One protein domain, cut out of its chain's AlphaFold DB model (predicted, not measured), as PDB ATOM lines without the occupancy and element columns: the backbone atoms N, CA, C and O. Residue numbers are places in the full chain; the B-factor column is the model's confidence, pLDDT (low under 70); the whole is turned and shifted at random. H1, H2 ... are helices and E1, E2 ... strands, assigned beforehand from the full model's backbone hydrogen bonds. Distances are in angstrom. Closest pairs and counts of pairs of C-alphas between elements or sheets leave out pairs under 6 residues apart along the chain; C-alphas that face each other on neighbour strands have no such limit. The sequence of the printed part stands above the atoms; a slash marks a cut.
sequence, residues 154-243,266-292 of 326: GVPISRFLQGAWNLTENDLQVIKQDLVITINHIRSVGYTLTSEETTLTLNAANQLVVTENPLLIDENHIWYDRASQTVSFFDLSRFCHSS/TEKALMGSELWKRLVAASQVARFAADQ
ATOM      1  N   GLY A 154     152.579 129.717 159.393       91.19
ATOM      2  CA  GLY A 154     151.204 129.254 159.223       91.19
ATOM      3  C   GLY A 154     150.428 129.124 160.532       91.19
ATOM      4  O   GLY A 154     150.641 129.876 161.480       91.19
ATOM      5  N   VAL A 155     149.475 128.193 160.550       91.62
ATOM      6  CA  VAL A 155     148.561 127.960 161.678       91.62
ATOM      7  C   VAL A 155     148.303 126.463 161.878       91.62
ATOM      8  O   VAL A 155     148.465 125.688 160.929       91.62
ATOM      9  N   PRO A 156     147.871 126.029 163.077       91.44
ATOM     10  CA  PRO A 156     147.445 124.651 163.295       91.44
ATOM     11  C   PRO A 156     146.339 124.218 162.327       91.44
ATOM     12  O   PRO A 156     145.415 124.988 162.042       91.44
ATOM     13  N   ILE A 157     146.391 122.963 161.874       90.69
ATOM     14  CA  ILE A 157     145.382 122.371 160.984       90.69
ATOM     15  C   ILE A 157     143.977 122.452 161.596       90.69
ATOM     16  O   ILE A 157     143.004 122.676 160.873       90.69
ATOM     17  N   SER A 158     143.865 122.347 162.922       88.00
ATOM     18  CA  SER A 158     142.596 122.486 163.642       88.00
ATOM     19  C   SER A 158     141.848 123.784 163.314       88.00
ATOM     20  O   SER A 158     140.622 123.764 163.203       88.00
ATOM     21  N   ARG A 159     142.555 124.896 163.046       87.50
ATOM     22  CA  ARG A 159     141.925 126.167 162.639       87.50
ATOM     23  C   ARG A 159     141.256 126.087 161.263       87.50
ATOM     24  O   ARG A 159     140.235 126.737 161.052       87.50
ATOM     25  N   PHE A 160     141.779 125.275 160.343       86.12
ATOM     26  CA  PHE A 160     141.137 125.032 159.046       86.12
ATOM     27  C   PHE A 160     139.926 124.099 159.170       86.12
ATOM     28  O   PHE A 160     138.965 124.242 158.423       86.12
ATOM     29  N   LEU A 161     139.952 123.164 160.124       82.50
ATOM     30  CA  LEU A 161     138.830 122.255 160.383       82.50
ATOM     31  C   LEU A 161     137.647 122.953 161.072       82.50
ATOM     32  O   LEU A 161     136.500 122.591 160.830       82.50
ATOM     33  N   GLN A 162     137.923 123.933 161.938       80.19
ATOM     34  CA  GLN A 162     136.906 124.654 162.714       80.19
ATOM     35  C   GLN A 162     136.408 125.939 162.030       80.19
ATOM     36  O   GLN A 162     135.341 126.446 162.374       80.19
ATOM     37  N   GLY A 163     137.188 126.505 161.106       69.56
ATOM     38  CA  GLY A 163     136.914 127.803 160.491       69.56
ATOM     39  C   GLY A 163     136.226 127.736 159.126       69.56
ATOM     40  O   GLY A 163     136.021 126.680 158.542       69.56
ATOM     41  N   ALA A 164     135.951 128.912 158.552       61.34
ATOM     42  CA  ALA A 164     135.511 129.059 157.156       61.34
ATOM     43  C   ALA A 164     136.639 128.802 156.130       61.34
ATOM     44  O   ALA A 164     136.454 128.966 154.922       61.34
ATOM     45  N   TRP A 165     137.844 128.483 156.609       71.25
ATOM     46  CA  TRP A 165     139.037 128.304 155.794       71.25
ATOM     47  C   TRP A 165     139.164 126.846 155.412       71.25
ATOM     48  O   TRP A 165     139.883 126.060 156.010       71.25
ATOM     49  N   ASN A 166     138.444 126.513 154.364       80.12
ATOM     50  CA  ASN A 166     138.403 125.171 153.846       80.12
ATOM     51  C   ASN A 166     139.745 124.723 153.250       80.12
ATOM     52  O   ASN A 166     140.370 125.476 152.497       80.12
ATOM     53  N   LEU A 167     140.159 123.486 153.538       86.00
ATOM     54  CA  LEU A 167     141.299 122.831 152.887       86.00
ATOM     55  C   LEU A 167     140.917 122.363 151.480       86.00
ATOM     56  O   LEU A 167     139.881 121.733 151.275       86.00
ATOM     57  N   THR A 168     141.768 122.663 150.504       88.38
ATOM     58  CA  THR A 168     141.646 122.159 149.134       88.38
ATOM     59  C   THR A 168     142.298 120.783 149.005       88.38
ATOM     60  O   THR A 168     143.091 120.370 149.847       88.38
ATOM     61  N   GLU A 169     142.019 120.071 147.913       87.12
ATOM     62  CA  GLU A 169     142.712 118.810 147.608       87.12
ATOM     63  C   GLU A 169     144.224 118.988 147.479       87.12
ATOM     64  O   GLU A 169     144.989 118.139 147.920       87.12
ATOM     65  N   ASN A 170     144.648 120.111 146.895       91.00
ATOM     66  CA  ASN A 170     146.060 120.422 146.770       91.00
ATOM     67  C   ASN A 170     146.702 120.610 148.151       91.00
ATOM     68  O   ASN A 170     147.772 120.065 148.397       91.00
ATOM     69  N   ASP A 171     146.019 121.303 149.074       92.19
ATOM     70  CA  ASP A 171     146.490 121.422 150.460       92.19
ATOM     71  C   ASP A 171     146.633 120.042 151.111       92.19
ATOM     72  O   ASP A 171     147.647 119.761 151.738       92.19
ATOM     73  N   LEU A 172     145.650 119.152 150.928       89.31
ATOM     74  CA  LEU A 172     145.723 117.796 151.474       89.31
ATOM     75  C   LEU A 172     146.918 117.018 150.919       89.31
ATOM     76  O   LEU A 172     147.628 116.363 151.679       89.31
ATOM     77  N   GLN A 173     147.164 117.090 149.611       89.31
ATOM     78  CA  GLN A 173     148.299 116.405 148.994       89.31
ATOM     79  C   GLN A 173     149.636 116.901 149.548       89.31
ATOM     80  O   GLN A 173     150.475 116.072 149.903       89.31
ATOM     81  N   VAL A 174     149.796 118.221 149.682       92.31
ATOM     82  CA  VAL A 174     150.975 118.841 150.305       92.31
ATOM     83  C   VAL A 174     151.124 118.359 151.745       92.31
ATOM     84  O   VAL A 174     152.174 117.833 152.110       92.31
ATOM     85  N   ILE A 175     150.049 118.440 152.538       91.12
ATOM     86  CA  ILE A 175     150.068 118.030 153.944       91.12
ATOM     87  C   ILE A 175     150.483 116.565 154.080       91.12
ATOM     88  O   ILE A 175     151.336 116.235 154.903       91.12
ATOM     89  N   LYS A 176     149.932 115.677 153.244       89.19
ATOM     90  CA  LYS A 176     150.295 114.257 153.245       89.19
ATOM     91  C   LYS A 176     151.781 114.058 152.980       89.19
ATOM     92  O   LYS A 176     152.443 113.317 153.705       89.19
ATOM     93  N   GLN A 177     152.276 114.665 151.902       89.62
ATOM     94  CA  GLN A 177     153.644 114.468 151.439       89.62
ATOM     95  C   GLN A 177     154.641 114.963 152.487       89.62
ATOM     96  O   GLN A 177     155.507 114.191 152.903       89.62
ATOM     97  N   ASP A 178     154.469 116.187 152.986       90.25
ATOM     98  CA  ASP A 178     155.382 116.760 153.975       90.25
ATOM     99  C   ASP A 178     155.335 116.025 155.319       90.25
ATOM    100  O   ASP A 178     156.385 115.818 155.934       90.25
ATOM    101  N   LEU A 179     154.161 115.559 155.768       88.19
ATOM    102  CA  LEU A 179     154.063 114.750 156.986       88.19
ATOM    103  C   LEU A 179     154.836 113.438 156.855       88.19
ATOM    104  O   LEU A 179     155.640 113.108 157.728       88.19
ATOM    105  N   VAL A 180     154.640 112.700 155.758       87.00
ATOM    106  CA  VAL A 180     155.355 111.437 155.513       87.00
ATOM    107  C   VAL A 180     156.865 111.677 155.474       87.00
ATOM    108  O   VAL A 180     157.633 110.937 156.093       87.00
ATOM    109  N   ILE A 181     157.297 112.731 154.785       88.44
ATOM    110  CA  ILE A 181     158.705 113.111 154.676       88.44
ATOM    111  C   ILE A 181     159.294 113.465 156.053       88.44
ATOM    112  O   ILE A 181     160.393 113.016 156.388       88.44
ATOM    113  N   THR A 182     158.571 114.243 156.858       88.00
ATOM    114  CA  THR A 182     159.012 114.693 158.186       88.00
ATOM    115  C   THR A 182     159.092 113.532 159.172       88.00
ATOM    116  O   THR A 182     160.124 113.354 159.822       88.00
ATOM    117  N   ILE A 183     158.072 112.669 159.226       86.69
ATOM    118  CA  ILE A 183     158.065 111.484 160.097       86.69
ATOM    119  C   ILE A 183     159.202 110.526 159.719       86.69
ATOM    120  O   ILE A 183     159.929 110.045 160.589       86.69
ATOM    121  N   ASN A 184     159.413 110.276 158.423       86.06
ATOM    122  CA  ASN A 184     160.520 109.432 157.964       86.06
ATOM    123  C   ASN A 184     161.888 110.034 158.312       86.06
ATOM    124  O   ASN A 184     162.816 109.292 158.638       86.06
ATOM    125  N   HIS A 185     162.021 111.362 158.281       87.50
ATOM    126  CA  HIS A 185     163.238 112.026 158.732       87.50
ATOM    127  C   HIS A 185     163.469 111.818 160.234       87.50
ATOM    128  O   HIS A 185     164.548 111.368 160.612       87.50
ATOM    129  N   ILE A 186     162.460 112.047 161.078       87.56
ATOM    130  CA  ILE A 186     162.555 111.809 162.528       87.56
ATOM    131  C   ILE A 186     162.947 110.344 162.813       87.56
ATOM    132  O   ILE A 186     163.848 110.085 163.616       87.56
ATOM    133  N   ARG A 187     162.393 109.392 162.043       86.12
ATOM    134  CA  ARG A 187     162.803 107.977 162.076       86.12
ATOM    135  C   ARG A 187     164.265 107.762 161.726       86.12
ATOM    136  O   ARG A 187     164.944 107.012 162.424       86.12
ATOM    137  N   SER A 188     164.766 108.411 160.679       87.06
ATOM    138  CA  SER A 188     166.174 108.288 160.278       87.06
ATOM    139  C   SER A 188     167.152 108.778 161.353       87.06
ATOM    140  O   SER A 188     168.282 108.302 161.413       87.06
ATOM    141  N   VAL A 189     166.699 109.674 162.234       88.38
ATOM    142  CA  VAL A 189     167.466 110.208 163.370       88.38
ATOM    143  C   VAL A 189     167.316 109.334 164.633       88.38
ATOM    144  O   VAL A 189     167.907 109.613 165.671       88.38
ATOM    145  N   GLY A 190     166.581 108.221 164.543       87.06
ATOM    146  CA  GLY A 190     166.481 107.214 165.599       87.06
ATOM    147  C   GLY A 190     165.245 107.331 166.488       87.06
ATOM    148  O   GLY A 190     165.189 106.635 167.504       87.06
ATOM    149  N   TYR A 191     164.251 108.140 166.117       86.69
ATOM    150  CA  TYR A 191     163.010 108.311 166.878       86.69
ATOM    151  C   TYR A 191     161.798 107.769 166.121       86.69
ATOM    152  O   TYR A 191     161.607 108.048 164.944       86.69
ATOM    153  N   THR A 192     160.946 107.006 166.788       82.31
ATOM    154  CA  THR A 192     159.736 106.411 166.203       82.31
ATOM    155  C   THR A 192     158.498 106.996 166.851       82.31
ATOM    156  O   THR A 192     158.530 107.369 168.019       82.31
ATOM    157  N   LEU A 193     157.399 107.083 166.105       77.25
ATOM    158  CA  LEU A 193     156.135 107.530 166.676       77.25
ATOM    159  C   LEU A 193     155.611 106.453 167.641       77.25
ATOM    160  O   LEU A 193     155.605 105.274 167.291       77.25
ATOM    161  N   THR A 194     155.148 106.832 168.830       69.50
ATOM    162  CA  THR A 194     154.747 105.890 169.891       69.50
ATOM    163  C   THR A 194     153.618 104.950 169.460       69.50
ATOM    164  O   THR A 194     153.573 103.808 169.893       69.50
ATOM    165  N   SER A 195     152.728 105.362 168.555       62.09
ATOM    166  CA  SER A 195     151.670 104.481 168.033       62.09
ATOM    167  C   SER A 195     152.168 103.422 167.038       62.09
ATOM    168  O   SER A 195     151.423 102.502 166.719       62.09
ATOM    169  N   GLU A 196     153.409 103.520 166.540       55.66
ATOM    170  CA  GLU A 196     154.051 102.420 165.803       55.66
ATOM    171  C   GLU A 196     154.471 101.278 166.746       55.66
ATOM    172  O   GLU A 196     154.825 100.192 166.280       55.66
ATOM    173  N   GLU A 197     154.397 101.480 168.069       54.41
ATOM    174  CA  GLU A 197     154.552 100.402 169.038       54.41
ATOM    175  C   GLU A 197     153.336  99.476 168.975       54.41
ATOM    176  O   GLU A 197     152.210  99.789 169.371       54.41
ATOM    177  N   THR A 198     153.588  98.291 168.436       56.19
ATOM    178  CA  THR A 198     152.625  97.206 168.375       56.19
ATOM    179  C   THR A 198     152.328  96.717 169.788       56.19
ATOM    180  O   THR A 198     153.186  96.113 170.435       56.19
ATOM    181  N   THR A 199     151.112  96.948 170.284       56.41
ATOM    182  CA  THR A 199     150.697  96.364 171.561       56.41
ATOM    183  C   THR A 199     150.313  94.912 171.341       56.41
ATOM    184  O   THR A 199     149.373  94.602 170.608       56.41
ATOM    185  N   LEU A 200     151.062  94.020 171.983       54.09
ATOM    186  CA  LEU A 200     150.723  92.609 172.075       54.09
ATOM    187  C   LEU A 200     149.819  92.436 173.290       54.09
ATOM    188  O   LEU A 200     150.261  92.609 174.425       54.09
ATOM    189  N   THR A 201     148.554  92.116 173.052       60.44
ATOM    190  CA  THR A 201     147.601  91.801 174.120       60.44
ATOM    191  C   THR A 201     147.178  90.348 174.000       60.44
ATOM    192  O   THR A 201     147.120  89.800 172.905       60.44
ATOM    193  N   LEU A 202     146.921  89.683 175.124       65.06
ATOM    194  CA  LEU A 202     146.282  88.371 175.104       65.06
ATOM    195  C   LEU A 202     144.769  88.588 175.070       65.06
ATOM    196  O   LEU A 202     144.232  89.325 175.897       65.06
ATOM    197  N   ASN A 203     144.079  87.964 174.120       77.06
ATOM    198  CA  ASN A 203     142.619  87.955 174.125       77.06
ATOM    199  C   ASN A 203     142.072  86.998 175.203       77.06
ATOM    200  O   ASN A 203     142.821  86.282 175.867       77.06
ATOM    201  N   ALA A 204     140.745  86.936 175.345       76.25
ATOM    202  CA  ALA A 204     140.071  86.043 176.294       76.25
ATOM    203  C   ALA A 204     140.377  84.542 176.087       76.25
ATOM    204  O   ALA A 204     140.144  83.738 176.985       76.25
ATOM    205  N   ALA A 205     140.910  84.163 174.921       82.81
ATOM    206  CA  ALA A 205     141.355  82.810 174.602       82.81
ATOM    207  C   ALA A 205     142.870  82.604 174.817       82.81
ATOM    208  O   ALA A 205     143.417  81.604 174.353       82.81
ATOM    209  N   ASN A 206     143.560  83.536 175.487       75.31
ATOM    210  CA  ASN A 206     145.019  83.558 175.659       75.31
ATOM    211  C   ASN A 206     145.805  83.516 174.338       75.31
ATOM    212  O   ASN A 206     146.947  83.057 174.296       75.31
ATOM    213  N   GLN A 207     145.216  84.002 173.247       69.75
ATOM    214  CA  GLN A 207     145.916  84.172 171.982       69.75
ATOM    215  C   GLN A 207     146.489  85.579 171.903       69.75
ATOM    216  O   GLN A 207     145.835  86.557 172.269       69.75
ATOM    217  N   LEU A 208     147.717  85.664 171.405       64.00
ATOM    218  CA  LEU A 208     148.418  86.918 171.200       64.00
ATOM    219  C   LEU A 208     147.758  87.676 170.041       64.00
ATOM    220  O   LEU A 208     147.836  87.261 168.886       64.00
ATOM    221  N   VAL A 209     147.090  88.777 170.361       69.56
ATOM    222  CA  VAL A 209     146.511  89.708 169.402       69.56
ATOM    223  C   VAL A 209     147.448  90.897 169.261       69.56
ATOM    224  O   VAL A 209     147.796  91.584 170.223       69.56
ATOM    225  N   VAL A 210     147.862  91.106 168.020       66.38
ATOM    226  CA  VAL A 210     148.596  92.277 167.561       66.38
ATOM    227  C   VAL A 210     147.562  93.371 167.327       66.38
ATOM    228  O   VAL A 210     146.783  93.285 166.379       66.38
ATOM    229  N   THR A 211     147.513  94.376 168.197       60.69
ATOM    230  CA  THR A 211     146.657  95.546 167.974       60.69
ATOM    231  C   THR A 211     147.505  96.656 167.371       60.69
ATOM    232  O   THR A 211     148.455  97.129 167.998       60.69
ATOM    233  N   GLU A 212     147.180  97.047 166.138       59.81
ATOM    234  CA  GLU A 212     147.725  98.257 165.525       59.81
ATOM    235  C   GLU A 212     147.079  99.465 166.206       59.81
ATOM    236  O   GLU A 212     145.863  99.654 166.136       59.81
ATOM    237  N   ASN A 213     147.887 100.263 166.899       57.28
ATOM    238  CA  ASN A 213     147.400 101.492 167.503       57.28
ATOM    239  C   ASN A 213     147.272 102.560 166.408       57.28
ATOM    240  O   ASN A 213     148.207 102.745 165.624       57.28
ATOM    241  N   PRO A 214     146.132 103.269 166.319       60.41
ATOM    242  CA  PRO A 214     145.992 104.357 165.362       60.41
ATOM    243  C   PRO A 214     147.056 105.425 165.634       60.41
ATOM    244  O   PRO A 214     147.440 105.641 166.785       60.41
ATOM    245  N   LEU A 215     147.524 106.105 164.581       66.75
ATOM    246  CA  LEU A 215     148.432 107.241 164.745       66.75
ATOM    247  C   LEU A 215     147.777 108.293 165.642       66.75
ATOM    248  O   LEU A 215     146.757 108.878 165.277       66.75
ATOM    249  N   LEU A 216     148.379 108.529 166.805       67.81
ATOM    250  CA  LEU A 216     147.938 109.536 167.766       67.81
ATOM    251  C   LEU A 216     148.576 110.881 167.414       67.81
ATOM    252  O   LEU A 216     149.444 111.377 168.129       67.81
ATOM    253  N   ILE A 217     148.183 111.431 166.268       74.12
ATOM    254  CA  ILE A 217     148.543 112.788 165.858       74.12
ATOM    255  C   ILE A 217     147.256 113.610 165.827       74.12
ATOM    256  O   ILE A 217     146.320 113.260 165.110       74.12
ATOM    257  N   ASP A 218     147.225 114.679 166.615       80.12
ATOM    258  CA  ASP A 218     146.104 115.618 166.703       80.12
ATOM    259  C   ASP A 218     146.284 116.768 165.692       80.12
ATOM    260  O   ASP A 218     147.402 117.233 165.438       80.12
ATOM    261  N   GLU A 219     145.176 117.245 165.120       85.56
ATOM    262  CA  GLU A 219     145.100 118.425 164.254       85.56
ATOM    263  C   GLU A 219     145.701 119.715 164.852       85.56
ATOM    264  O   GLU A 219     146.074 120.619 164.101       85.56
ATOM    265  N   ASN A 220     145.828 119.819 166.177       85.62
ATOM    266  CA  ASN A 220     146.440 120.961 166.865       85.62
ATOM    267  C   ASN A 220     147.975 120.987 166.774       85.62
ATOM    268  O   ASN A 220     148.598 122.040 166.926       85.62
ATOM    269  N   HIS A 221     148.604 119.839 166.522       84.31
ATOM    270  CA  HIS A 221     150.063 119.697 166.565       84.31
ATOM    271  C   HIS A 221     150.736 119.795 165.196       84.31
ATOM    272  O   HIS A 221     151.964 119.930 165.115       84.31
ATOM    273  N   ILE A 222     149.940 119.747 164.130       89.44
ATOM    274  CA  ILE A 222     150.399 119.914 162.758       89.44
ATOM    275  C   ILE A 222     150.109 121.341 162.321       89.44
ATOM    276  O   ILE A 222     148.961 121.782 162.323       89.44
ATOM    277  N   TRP A 223     151.155 122.046 161.917       92.44
ATOM    278  CA  TRP A 223     151.072 123.414 161.431       92.44
ATOM    279  C   TRP A 223     151.189 123.417 159.921       92.44
ATOM    280  O   TRP A 223     152.093 122.787 159.376       92.44
ATOM    281  N   TYR A 224     150.280 124.125 159.262       93.44
ATOM    282  CA  TYR A 224     150.274 124.265 157.818       93.44
ATOM    283  C   TYR A 224     150.316 125.740 157.435       93.44
ATOM    284  O   TYR A 224     149.448 126.529 157.823       93.44
ATOM    285  N   ASP A 225     151.320 126.100 156.643       93.50
ATOM    286  CA  ASP A 225     151.384 127.389 155.973       93.50
ATOM    287  C   ASP A 225     151.003 127.224 154.503       93.50
ATOM    288  O   ASP A 225     151.789 126.760 153.677       93.50
ATOM    289  N   ARG A 226     149.784 127.648 154.165       92.19
ATOM    290  CA  ARG A 226     149.269 127.592 152.796       92.19
ATOM    291  C   ARG A 226     150.089 128.440 151.819       92.19
ATOM    292  O   ARG A 226     150.153 128.088 150.645       92.19
ATOM    293  N   ALA A 227     150.684 129.549 152.265       92.62
ATOM    294  CA  ALA A 227     151.418 130.447 151.375       92.62
ATOM    295  C   ALA A 227     152.747 129.832 150.921       92.62
ATOM    296  O   ALA A 227     153.091 129.919 149.743       92.62
ATOM    297  N   SER A 228     153.468 129.190 151.842       92.12
ATOM    298  CA  SER A 228     154.725 128.498 151.535       92.12
ATOM    299  C   SER A 228     154.551 127.021 151.170       92.12
ATOM    300  O   SER A 228     155.513 126.409 150.716       92.12
ATOM    301  N   GLN A 229     153.347 126.460 151.339       92.06
ATOM    302  CA  GLN A 229     153.061 125.030 151.181       92.06
ATOM    303  C   GLN A 229     153.976 124.155 152.046       92.06
ATOM    304  O   GLN A 229     154.461 123.123 151.596       92.06
ATOM    305  N   THR A 230     154.212 124.577 153.289       89.75
ATOM    306  CA  THR A 230     155.058 123.841 154.232       89.75
ATOM    307  C   THR A 230     154.245 123.301 155.396       89.75
ATOM    308  O   THR A 230     153.347 123.973 155.917       89.75
ATOM    309  N   VAL A 231     154.570 122.077 155.820       90.38
ATOM    310  CA  VAL A 231     154.069 121.512 157.075       90.38
ATOM    311  C   VAL A 231     155.176 121.417 158.107       90.38
ATOM    312  O   VAL A 231     156.274 120.939 157.835       90.38
ATOM    313  N   SER A 232     154.861 121.838 159.327       88.44
ATOM    314  CA  SER A 232     155.740 121.704 160.483       88.44
ATOM    315  C   SER A 232     155.073 120.888 161.583       88.44
ATOM    316  O   SER A 232     153.877 121.025 161.849       88.44
ATOM    317  N   PHE A 233     155.866 120.054 162.250       84.25
ATOM    318  CA  PHE A 233     155.430 119.288 163.413       84.25
ATOM    319  C   PHE A 233     155.928 119.966 164.687       84.25
ATOM    320  O   PHE A 233     157.139 120.128 164.859       84.25
ATOM    321  N   PHE A 234     155.009 120.392 165.556       80.44
ATOM    322  CA  PHE A 234     155.383 121.114 166.774       80.44
ATOM    323  C   PHE A 234     155.497 120.208 167.996       80.44
ATOM    324  O   PHE A 234     156.455 120.338 168.748       80.44
ATOM    325  N   ASP A 235     154.534 119.304 168.194       81.25
ATOM    326  CA  ASP A 235     154.487 118.465 169.391       81.25
ATOM    327  C   ASP A 235     155.215 117.140 169.192       81.25
ATOM    328  O   ASP A 235     154.634 116.164 168.731       81.25
ATOM    329  N   LEU A 236     156.492 117.082 169.563       85.25
ATOM    330  CA  LEU A 236     157.296 115.866 169.405       85.25
ATOM    331  C   LEU A 236     157.198 114.908 170.605       85.25
ATOM    332  O   LEU A 236     157.878 113.883 170.602       85.25
ATOM    333  N   SER A 237     156.318 115.175 171.579       79.12
ATOM    334  CA  SER A 237     156.049 114.282 172.726       79.12
ATOM    335  C   SER A 237     155.591 112.874 172.312       79.12
ATOM    336  O   SER A 237     155.789 111.890 173.023       79.12
ATOM    337  N   ARG A 238     155.002 112.752 171.116       78.44
ATOM    338  CA  ARG A 238     154.514 111.487 170.536       78.44
ATOM    339  C   ARG A 238     155.609 110.636 169.895       78.44
ATOM    340  O   ARG A 238     155.297 109.604 169.303       78.44
ATOM    341  N   PHE A 239     156.865 111.066 169.954       82.31
ATOM    342  CA  PHE A 239     158.001 110.300 169.460       82.31
ATOM    343  C   PHE A 239     158.841 109.773 170.621       82.31
ATOM    344  O   PHE A 239     159.112 110.468 171.596       82.31
ATOM    345  N   CYS A 240     159.306 108.536 170.493       79.62
ATOM    346  CA  CYS A 240     160.188 107.886 171.452       79.62
ATOM    347  C   CYS A 240     161.481 107.433 170.767       79.62
ATOM    348  O   CYS A 240     161.510 107.110 169.577       79.62
ATOM    349  N   HIS A 241     162.585 107.416 171.511       81.94
ATOM    350  CA  HIS A 241     163.849 106.907 170.990       81.94
ATOM    351  C   HIS A 241     163.746 105.397 170.703       81.94
ATOM    352  O   HIS A 241     163.448 104.614 171.597       81.94
ATOM    353  N   SER A 242     164.068 104.964 169.483       71.88
ATOM    354  CA  SER A 242     163.919 103.575 169.001       71.88
ATOM    355  C   SER A 242     164.664 102.509 169.824       71.88
ATOM    356  O   SER A 242     164.253 101.348 169.870       71.88
ATOM    357  N   SER A 243     165.760 102.882 170.496       67.56
ATOM    358  CA  SER A 243     166.489 101.992 171.416       67.56
ATOM    359  C   SER A 243     165.816 101.836 172.783       67.56
ATOM    360  O   SER A 243     166.071 100.850 173.473       67.56
ATOM    361  N   THR A 266     154.233 104.190 157.474       70.94
ATOM    362  CA  THR A 266     153.786 105.536 157.845       70.94
ATOM    363  C   THR A 266     152.707 106.121 156.947       70.94
ATOM    364  O   THR A 266     151.762 106.696 157.468       70.94
ATOM    365  N   GLU A 267     152.806 105.989 155.624       76.69
ATOM    366  CA  GLU A 267     151.777 106.514 154.723       76.69
ATOM    367  C   GLU A 267     150.480 105.727 154.892       76.69
ATOM    368  O   GLU A 267     149.426 106.320 155.095       76.69
ATOM    369  N   LYS A 268     150.551 104.390 154.897       76.94
ATOM    370  CA  LYS A 268     149.374 103.542 155.127       76.94
ATOM    371  C   LYS A 268     148.723 103.844 156.482       76.94
ATOM    372  O   LYS A 268     147.503 103.987 156.550       76.94
ATOM    373  N   ALA A 269     149.530 103.991 157.533       74.00
ATOM    374  CA  ALA A 269     149.055 104.362 158.861       74.00
ATOM    375  C   ALA A 269     148.422 105.768 158.874       74.00
ATOM    376  O   ALA A 269     147.360 105.949 159.469       74.00
ATOM    377  N   LEU A 270     149.018 106.743 158.173       78.00
ATOM    378  CA  LEU A 270     148.493 108.109 158.050       78.00
ATOM    379  C   LEU A 270     147.134 108.106 157.369       78.00
ATOM    380  O   LEU A 270     146.180 108.644 157.923       78.00
ATOM    381  N   MET A 271     147.016 107.424 156.233       79.12
ATOM    382  CA  MET A 271     145.766 107.327 155.478       79.12
ATOM    383  C   MET A 271     144.654 106.609 156.258       79.12
ATOM    384  O   MET A 271     143.478 106.903 156.059       79.12
ATOM    385  N   GLY A 272     145.015 105.673 157.141       73.62
ATOM    386  CA  GLY A 272     144.075 104.972 158.019       73.62
ATOM    387  C   GLY A 272     143.659 105.758 159.268       73.62
ATOM    388  O   GLY A 272     142.680 105.379 159.914       73.62
ATOM    389  N   SER A 273     144.377 106.833 159.611       77.31
ATOM    390  CA  SER A 273     144.145 107.608 160.834       77.31
ATOM    391  C   SER A 273     142.823 108.383 160.805       77.31
ATOM    392  O   SER A 273     142.361 108.837 159.756       77.31
ATOM    393  N   GLU A 274     142.220 108.579 161.981       79.94
ATOM    394  CA  GLU A 274     141.010 109.404 162.128       79.94
ATOM    395  C   GLU A 274     141.250 110.860 161.717       79.94
ATOM    396  O   GLU A 274     140.387 111.476 161.092       79.94
ATOM    397  N   LEU A 275     142.449 111.384 161.980       81.00
ATOM    398  CA  LEU A 275     142.871 112.703 161.523       81.00
ATOM    399  C   LEU A 275     142.733 112.836 160.001       81.00
ATOM    400  O   LEU A 275     142.112 113.777 159.508       81.00
ATOM    401  N   TRP A 276     143.280 111.881 159.243       83.31
ATOM    402  CA  TRP A 276     143.233 111.939 157.784       83.31
ATOM    403  C   TRP A 276     141.801 111.845 157.248       83.31
ATOM    404  O   TRP A 276     141.424 112.580 156.334       83.31
ATOM    405  N   LYS A 277     140.961 111.003 157.860       84.00
ATOM    406  CA  LYS A 277     139.533 110.924 157.521       84.00
ATOM    407  C   LYS A 277     138.823 112.263 157.743       84.00
ATOM    408  O   LYS A 277     138.066 112.688 156.873       84.00
ATOM    409  N   ARG A 278     139.095 112.954 158.859       80.06
ATOM    410  CA  ARG A 278     138.545 114.293 159.148       80.06
ATOM    411  C   ARG A 278     139.007 115.333 158.132       80.06
ATOM    412  O   ARG A 278     138.186 116.098 157.637       80.06
ATOM    413  N   LEU A 279     140.293 115.324 157.788       81.62
ATOM    414  CA  LEU A 279     140.874 116.209 156.777       81.62
ATOM    415  C   LEU A 279     140.195 116.046 155.407       81.62
ATOM    416  O   LEU A 279     139.809 117.033 154.782       81.62
ATOM    417  N   VAL A 280     139.996 114.802 154.964       81.94
ATOM    418  CA  VAL A 280     139.294 114.493 153.709       81.94
ATOM    419  C   VAL A 280     137.819 114.897 153.778       81.94
ATOM    420  O   VAL A 280     137.298 115.474 152.827       81.94
ATOM    421  N   ALA A 281     137.135 114.639 154.894       79.69
ATOM    422  CA  ALA A 281     135.744 115.056 155.063       79.69
ATOM    423  C   ALA A 281     135.597 116.588 154.984       79.69
ATOM    424  O   ALA A 281     134.714 117.089 154.287       79.69
ATOM    425  N   ALA A 282     136.499 117.336 155.627       73.88
ATOM    426  CA  ALA A 282     136.505 118.797 155.593       73.88
ATOM    427  C   ALA A 282     136.728 119.351 154.173       73.88
ATOM    428  O   ALA A 282     136.044 120.290 153.762       73.88
ATOM    429  N   SER A 283     137.622 118.746 153.382       78.50
ATOM    430  CA  SER A 283     137.845 119.177 151.992       78.50
ATOM    431  C   SER A 283     136.667 118.857 151.064       78.50
ATOM    432  O   SER A 283     136.399 119.592 150.114       78.50
ATOM    433  N   GLN A 284     135.918 117.786 151.335       78.56
ATOM    434  CA  GLN A 284     134.710 117.464 150.575       78.56
ATOM    435  C   GLN A 284     133.594 118.474 150.847       78.56
ATOM    436  O   GLN A 284     133.006 118.992 149.898       78.56
ATOM    437  N   VAL A 285     133.348 118.822 152.117       70.56
ATOM    438  CA  VAL A 285     132.375 119.866 152.498       70.56
ATOM    439  C   VAL A 285     132.697 121.188 151.799       70.56
ATOM    440  O   VAL A 285     131.806 121.850 151.266       70.56
ATOM    441  N   ALA A 286     133.981 121.533 151.722       64.38
ATOM    442  CA  ALA A 286     134.448 122.714 151.018       64.38
ATOM    443  C   ALA A 286     134.101 122.743 149.530       64.38
ATOM    444  O   ALA A 286     133.664 123.776 149.020       64.38
ATOM    445  N   ARG A 287     134.304 121.616 148.837       66.69
ATOM    446  CA  ARG A 287     133.959 121.477 147.417       66.69
ATOM    447  C   ARG A 287     132.470 121.701 147.203       66.69
ATOM    448  O   ARG A 287     132.096 122.517 146.370       66.69
ATOM    449  N   PHE A 288     131.631 121.063 148.018       67.25
ATOM    450  CA  PHE A 288     130.181 121.230 147.921       67.25
ATOM    451  C   PHE A 288     129.736 122.678 148.171       67.25
ATOM    452  O   PHE A 288     128.853 123.169 147.473       67.25
ATOM    453  N   ALA A 289     130.363 123.391 149.112       62.28
ATOM    454  CA  ALA A 289     130.073 124.806 149.352       62.28
ATOM    455  C   ALA A 289     130.508 125.717 148.185       62.28
ATOM    456  O   ALA A 289     129.832 126.703 147.889       62.28
ATOM    457  N   ALA A 290     131.612 125.397 147.502       61.06
ATOM    458  CA  ALA A 290     132.081 126.145 146.333       61.06
ATOM    459  C   ALA A 290     131.184 125.924 145.098       61.06
ATOM    460  O   ALA A 290     130.863 126.884 144.391       61.06
ATOM    461  N   ASP A 291     130.718 124.691 144.888       65.69
ATOM    462  CA  ASP A 291     129.854 124.309 143.760       65.69
ATOM    463  C   ASP A 291     128.396 124.799 143.917       65.69
ATOM    464  O   ASP A 291     127.640 124.909 142.943       65.69
ATOM    465  N   GLN A 292     127.983 125.187 145.131       50.66
ATOM    466  CA  GLN A 292     126.649 125.738 145.399       50.66
ATOM    467  C   GLN A 292     126.377 127.118 144.776       50.66
ATOM    468  O   GLN A 292     125.225 127.551 144.777       50.66
TER     469      GLN A 292
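Overview. This is residues 154 to 243 and 266 to 292 of the 326 residues of an uncharacterized protein of Talaromyces rugulosus (UniProt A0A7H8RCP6). A small antiparallel hairpin, E4 and E5, packs along one side of a long helix, H2, while a second small strand pair, E1 and E6, lies by the last turns of that helix. The other long helix, H4, runs nearly antiparallel to H2 but offset toward its first residues, and a second hairpin, E2 and E3, reaches away as an arm at one end of the flat, elongated whole. The printed part has 117 residues, with four named helices and six named strands in the order H1 H2 E1 E2 E3 E4 E5 E6 H3 H4, a mixed class of helices and strands. The strands form three antiparallel pairs, E4 - E5, E1 - E6 and E2 - E3. The whole is only just loose, close to compact, with a radius of gyration of the C-alphas of 16.4 A and spans of 55 by 34 by 19 A.

Along the chain. E4 is residues 222 to 225 and E5 residues 230 to 233. H2, residues 169 to 188, is 28.7 A long, from C-alpha 169 at (142.712, 118.810, 147.608) to C-alpha 188 at (166.174, 108.288, 160.278). E1 is residues 191 to 193, E6 residues 239 to 241, E2 residues 199 to 202 and E3 residues 208 to 211. H1 is residues 157 to 162 and H3 residues 266 to 272. H4, residues 274 to 292, is 27.4 A long and ends with C-alpha 292 at (126.649, 125.738, 145.399).

Arrangement. In the hairpin of E4 and E5, N 223 and O 232 are 2.9 A apart, within hydrogen-bond range. Residues 155 to 156 pair antiparallel with residues 223 to 224 of E4. The closest C-alphas of H2 and E5 are those of Asp 178 and Val 231, 5.8 A apart. Those of H2 and E1 are Ile 186 and Thr 192, 7.1 A apart. E1 and E6 are antiparallel, with N 192 and O 240 at 2.8 A. H2, with residues 180 to 184 alone, touches H3 at a steep tilt of 43 degrees, closest at the C-alphas of Val 180 and Glu 267, 6.1 A. H2 and H4 only just touch, with 3 pairs of C-alphas within 8 A, the closest Glu 169 and Ser 283 at 6.6 A; they run opposite ways at a shallow tilt of 18 degrees. H1 and H4 are close but not clearly touching, the C-alphas of Leu 161 and Ala 282 being 6.3 A apart. In the hairpin of E2 and E3, N 209 and O 201 are 2.7 A apart; both strands are apart from H2, for instance. In H1, H2, H3 and H4 every O i to N i+4 pair is within hydrogen-bond range.

Size, cuts and confidence. The two C-alphas farthest apart are those of Asn 206 and Gln 292, 55.1 A. Residues 244 to 265 are not printed, and C-alphas 243 and 266 are 18.9 A apart across this cut. Of the links that are printed whole, none is long. The mean pLDDT of the printed part is 78.8; 29 residues are under 70, among them residues 194 to 202, 207 to 216 and 286 to 292.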